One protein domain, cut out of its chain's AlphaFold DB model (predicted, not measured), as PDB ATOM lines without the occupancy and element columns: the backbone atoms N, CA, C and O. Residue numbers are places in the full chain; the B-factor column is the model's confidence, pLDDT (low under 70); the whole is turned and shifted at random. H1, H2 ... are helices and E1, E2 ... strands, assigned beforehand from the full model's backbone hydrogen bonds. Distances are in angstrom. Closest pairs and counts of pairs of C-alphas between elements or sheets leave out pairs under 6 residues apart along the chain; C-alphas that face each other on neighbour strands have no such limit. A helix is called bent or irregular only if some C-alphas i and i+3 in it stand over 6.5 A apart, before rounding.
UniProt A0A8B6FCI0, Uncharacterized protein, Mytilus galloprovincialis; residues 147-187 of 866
ATOM      1  N   ARG A 147     134.833 132.477  93.161       72.88
ATOM      2  CA  ARG A 147     133.647 131.690  92.781       72.88
ATOM      3  C   ARG A 147     133.950 130.705  91.658       72.88
ATOM      4  O   ARG A 147     133.584 129.547  91.794       72.88
ATOM      5  N   LYS A 148     134.634 131.136  90.591       77.38
ATOM      6  CA  LYS A 148     135.009 130.232  89.493       77.38
ATOM      7  C   LYS A 148     135.917 129.098  89.967       77.38
ATOM      8  O   LYS A 148     135.697 127.976  89.534       77.38
ATOM      9  N   LEU A 149     136.875 129.366  90.858       79.81
ATOM     10  CA  LEU A 149     137.737 128.329  91.435       79.81
ATOM     11  C   LEU A 149     136.931 127.309  92.249       79.81
ATOM     12  O   LEU A 149     137.077 126.122  91.999       79.81
ATOM     13  N   LYS A 150     136.005 127.751  93.113       75.25
ATOM     14  CA  LYS A 150     135.115 126.838  93.858       75.25
ATOM     15  C   LYS A 150     134.180 126.031  92.957       75.25
ATOM     16  O   LYS A 150     133.869 124.878  93.230       75.25
ATOM     17  N   THR A 151     133.691 126.636  91.875       75.25
ATOM     18  CA  THR A 151     132.883 125.914  90.886       75.25
ATOM     19  C   THR A 151     133.720 124.868  90.147       75.25
ATOM     20  O   THR A 151     133.237 123.765  89.922       75.25
ATOM     21  N   LEU A 152     134.970 125.195  89.802       78.75
ATOM     22  CA  LEU A 152     135.901 124.275  89.149       78.75
ATOM     23  C   LEU A 152     136.305 123.119  90.074       78.75
ATOM     24  O   LEU A 152     136.354 121.985  89.620       78.75
ATOM     25  N   GLU A 153     136.518 123.399  91.358       74.81
ATOM     26  CA  GLU A 153     136.760 122.415  92.420       74.81
ATOM     27  C   GLU A 153     135.603 121.412  92.505       74.81
ATOM     28  O   GLU A 153     135.808 120.220  92.303       74.81
ATOM     29  N   SER A 154     134.362 121.899  92.628       71.56
ATOM     30  CA  SER A 154     133.170 121.039  92.684       71.56
ATOM     31  C   SER A 154     132.928 120.230  91.402       71.56
ATOM     32  O   SER A 154     132.456 119.092  91.454       71.56
ATOM     33  N   TYR A 155     133.220 120.795  90.227       76.06
ATOM     34  CA  TYR A 155     133.147 120.035  88.977       76.06
ATOM     35  C   TYR A 155     134.271 119.008  88.860       76.06
ATOM     36  O   TYR A 155     134.013 117.915  88.364       76.06
ATOM     37  N   GLY A 156     135.471 119.319  89.354       74.88
ATOM     38  CA  GLY A 156     136.593 118.389  89.443       74.88
ATOM     39  C   GLY A 156     136.277 117.191  90.335       74.88
ATOM     40  O   GLY A 156     136.449 116.060  89.895       74.88
ATOM     41  N   GLU A 157     135.723 117.421  91.531       71.06
ATOM     42  CA  GLU A 157     135.266 116.355  92.439       71.06
ATOM     43  C   GLU A 157     134.267 115.416  91.754       71.06
ATOM     44  O   GLU A 157     134.410 114.195  91.795       71.06
ATOM     45  N   LYS A 158     133.265 115.978  91.068       72.81
ATOM     46  CA  LYS A 158     132.246 115.185  90.366       72.81
ATOM     47  C   LYS A 158     132.828 114.422  89.184       72.81
ATOM     48  O   LYS A 158     132.569 113.229  89.053       72.81
ATOM     49  N   ALA A 159     133.604 115.093  88.338       73.31
ATOM     50  CA  ALA A 159     134.171 114.502  87.132       73.31
ATOM     51  C   ALA A 159     135.204 113.414  87.443       73.31
ATOM     52  O   ALA A 159     135.315 112.468  86.676       73.31
ATOM     53  N   LEU A 160     135.929 113.520  88.561       73.12
ATOM     54  CA  LEU A 160     136.937 112.541  88.978       73.12
ATOM     55  C   LEU A 160     136.401 111.494  89.966       73.12
ATOM     56  O   LEU A 160     137.130 110.571  90.315       73.12
ATOM     57  N   SER A 161     135.131 111.583  90.379       67.88
ATOM     58  CA  SER A 161     134.518 110.639  91.327       67.88
ATOM     59  C   SER A 161     134.546 109.180  90.858       67.88
ATOM     60  O   SER A 161     134.624 108.276  91.688       67.88
ATOM     61  N   PHE A 162     134.549 108.932  89.542       70.62
ATOM     62  CA  PHE A 162     134.674 107.580  88.990       70.62
ATOM     63  C   PHE A 162     136.040 106.945  89.295       70.62
ATOM     64  O   PHE A 162     136.140 105.728  89.340       70.62
ATOM     65  N   ALA A 163     137.099 107.724  89.540       69.12
ATOM     66  CA  ALA A 163     138.416 107.174  89.866       69.12
ATOM     67  C   ALA A 163     138.375 106.326  91.152       69.12
ATOM     68  O   ALA A 163     139.063 105.306  91.245       69.12
ATOM     69  N   ASN A 164     137.477 106.673  92.083       70.00
ATOM     70  CA  ASN A 164     137.254 105.922  93.316       70.00
ATOM     71  C   ASN A 164     136.761 104.491  93.036       70.00
ATOM     72  O   ASN A 164     137.093 103.582  93.792       70.00
ATOM     73  N   THR A 165     136.023 104.248  91.940       61.19
ATOM     74  CA  THR A 165     135.575 102.886  91.580       61.19
ATOM     75  C   THR A 165     136.722 101.999  91.103       61.19
ATOM     76  O   THR A 165     136.585 100.781  91.088       61.19
ATOM     77  N   PHE A 166     137.860 102.596  90.744       64.12
ATOM     78  CA  PHE A 166     139.104 101.905  90.409       64.12
ATOM     79  C   PHE A 166     140.112 101.917  91.575       64.12
ATOM     80  O   PHE A 166     141.274 101.568  91.385       64.12
ATOM     81  N   GLY A 167     139.687 102.327  92.779       66.81
ATOM     82  CA  GLY A 167     140.536 102.396  93.974       66.81
ATOM     83  C   GLY A 167     141.522 103.570  93.997       66.81
ATOM     84  O   GLY A 167     142.437 103.581  94.819       66.81
ATOM     85  N   LEU A 168     141.363 104.557  93.111       72.12
ATOM     86  CA  LEU A 168     142.201 105.754  93.056       72.12
ATOM     87  C   LEU A 168     141.480 106.916  93.743       72.12
ATOM     88  O   LEU A 168     140.364 107.239  93.358       72.12
ATOM     89  N   ASN A 169     142.132 107.575  94.705       78.31
ATOM     90  CA  ASN A 169     141.567 108.712  95.443       78.31
ATOM     91  C   ASN A 169     142.223 110.031  94.991       78.31
ATOM     92  O   ASN A 169     143.353 110.315  95.402       78.31
ATOM     93  N   PRO A 170     141.561 110.856  94.159       75.50
ATOM     94  CA  PRO A 170     142.105 112.138  93.723       75.50
ATOM     95  C   PRO A 170     142.144 113.117  94.901       75.50
ATOM     96  O   PRO A 170     141.109 113.466  95.457       75.50
ATOM     97  N   THR A 171     143.329 113.584  95.289       78.94
ATOM     98  CA  THR A 171     143.491 114.468  96.461       78.94
ATOM     99  C   THR A 171     143.610 115.945  96.104       78.94
ATOM    100  O   THR A 171     143.313 116.805  96.938       78.94
ATOM    101  N   ARG A 172     144.039 116.258  94.875       81.88
ATOM    102  CA  ARG A 172     144.364 117.617  94.431       81.88
ATOM    103  C   ARG A 172     144.220 117.772  92.918       81.88
ATOM    104  O   ARG A 172     144.562 116.864  92.165       81.88
ATOM    105  N   LEU A 173     143.781 118.954  92.492       81.88
ATOM    106  CA  LEU A 173     143.751 119.384  91.095       81.88
ATOM    107  C   LEU A 173     144.653 120.612  90.919       81.88
ATOM    108  O   LEU A 173     144.413 121.653  91.531       81.88
ATOM    109  N   ASP A 174     145.675 120.511  90.072       82.69
ATOM    110  CA  ASP A 174     146.522 121.648  89.707       82.69
ATOM    111  C   ASP A 174     146.060 122.248  88.375       82.69
ATOM    112  O   ASP A 174     146.009 121.577  87.347       82.69
ATOM    113  N   CYS A 175     145.724 123.535  88.390       80.50
ATOM    114  CA  CYS A 175     145.291 124.295  87.223       80.50
ATOM    115  C   CYS A 175     146.308 125.382  86.882       80.50
ATOM    116  O   CYS A 175     146.905 125.996  87.767       80.50
ATOM    117  N   ILE A 176     146.464 125.667  85.590       80.62
ATOM    118  CA  ILE A 176     147.307 126.753  85.086       80.62
ATOM    119  C   ILE A 176     146.425 127.660  84.229       80.62
ATOM    120  O   ILE A 176     145.734 127.168  83.340       80.62
ATOM    121  N   SER A 177     146.402 128.964  84.516       79.56
ATOM    122  CA  SER A 177     145.702 129.923  83.654       79.56
ATOM    123  C   SER A 177     146.472 130.173  82.353       79.56
ATOM    124  O   SER A 177     147.675 129.927  82.283       79.56
ATOM    125  N   ASP A 178     145.801 130.734  81.344       74.19
ATOM    126  CA  ASP A 178     146.427 131.165  80.083       74.19
ATOM    127  C   ASP A 178     147.618 132.123  80.300       74.19
ATOM    128  O   ASP A 178     148.536 132.163  79.486       74.19
ATOM    129  N   ALA A 179     147.625 132.886  81.401       74.19
ATOM    130  CA  ALA A 179     148.728 133.766  81.797       74.19
ATOM    131  C   ALA A 179     149.834 133.055  82.611       74.19
ATOM    132  O   ALA A 179     150.705 133.709  83.185       74.19
ATOM    133  N   GLY A 180     149.793 131.724  82.714       74.38
ATOM    134  CA  GLY A 180     150.788 130.904  83.409       74.38
ATOM    135  C   GLY A 180     150.630 130.843  84.931       74.38
ATOM    136  O   GLY A 180     151.499 130.301  85.618       74.38
ATOM    137  N   LYS A 181     149.536 131.372  85.497       77.56
ATOM    138  CA  LYS A 181     149.331 131.371  86.949       77.56
ATOM    139  C   LYS A 181     148.849 130.004  87.423       77.56
ATOM    140  O   LYS A 181     147.779 129.553  87.021       77.56
ATOM    141  N   LYS A 182     149.615 129.372  88.315       78.69
ATOM    142  CA  LYS A 182     149.255 128.083  88.919       78.69
ATOM    143  C   LYS A 182     148.329 128.271  90.120       78.69
ATOM    144  O   LYS A 182     148.590 129.119  90.975       78.69
ATOM    145  N   VAL A 183     147.268 127.476  90.182       80.19
ATOM    146  CA  VAL A 183     146.339 127.386  91.314       80.19
ATOM    147  C   VAL A 183     146.092 125.917  91.620       80.19
ATOM    148  O   VAL A 183     145.872 125.126  90.708       80.19
ATOM    149  N   SER A 184     146.105 125.575  92.899       79.44
ATOM    150  CA  SER A 184     145.897 124.215  93.383       79.44
ATOM    151  C   SER A 184     144.604 124.154  94.174       79.44
ATOM    152  O   SER A 184     144.399 124.972  95.069       79.44
ATOM    153  N   LEU A 185     143.736 123.214  93.817       79.06
ATOM    154  CA  LEU A 185     142.453 122.968  94.469       79.06
ATOM    155  C   LEU A 185     142.564 121.663  95.258       79.06
ATOM    156  O   LEU A 185     142.998 120.648  94.706       79.06
ATOM    157  N   ASN A 186     142.219 121.696  96.543       75.69
ATOM    158  CA  ASN A 186     142.247 120.514  97.397       75.69
ATOM    159  C   ASN A 186     140.925 119.768  97.233       75.69
ATOM    160  O   ASN A 186     139.879 120.281  97.592       75.69
ATOM    161  N   LEU A 187     140.980 118.542  96.721       70.38
ATOM    162  CA  LEU A 187     139.799 117.686  96.553       70.38
ATOM    163  C   LEU A 187     139.550 116.799  97.791       70.38
ATOM    164  O   LEU A 187     138.697 115.918  97.767       70.38
TER     165      LEU A 187
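Overview. This is residues 147 to 187 of the 866 residues of an uncharacterized protein of Mytilus galloprovincialis (UniProt A0A8B6FCI0). A two-stranded hairpin, E1 and E2, has one long kinked helix, H1, packed on it by residues 149 to 160; after H1 the chain folds back to the hairpin. The printed part has 41 residues with H1, E1 and E2 in that order, class mixed, and the sheet E1 - E2 is antiparallel. It is only just loose, close to compact, with a radius of gyration of the C-alphas of 11.2 A, and spans 35 by 18 by 14 A.

Along the chain. E1 is residues 172 to 176 and E2 residues 182 to 186, ending at C-alpha 186 (142.247, 120.514, 97.397). H1 is residues 147 to 166, 30.4 A long, from C-alpha 147 (133.647, 131.690, 92.781). H1 is irregular, with C-alphas 159 and 162 7.2 A apart, and has a kink of 32 degrees near residue 159.

Arrangement. The hairpin E1 and E2 is antiparallel at 160 degrees, with N 175 and O 183 2.8 A apart, within hydrogen-bond range. The closest C-alphas of H1 and E2, Glu 153 and Leu 185, are 6.1 A apart. Those of H1 and E1, Gly 156 and Leu 173, are 7.4 A apart. In H1, 11 of 16 O i to N i+4 pairs are within hydrogen-bond range.

Size, cuts and confidence. The C-alphas farthest apart, Thr 165 and Ala 179, are 35.0 A apart. The printed part has no cut, and both links are tight. Confidence is under 70 at residues 161, 163 and 165 to 167.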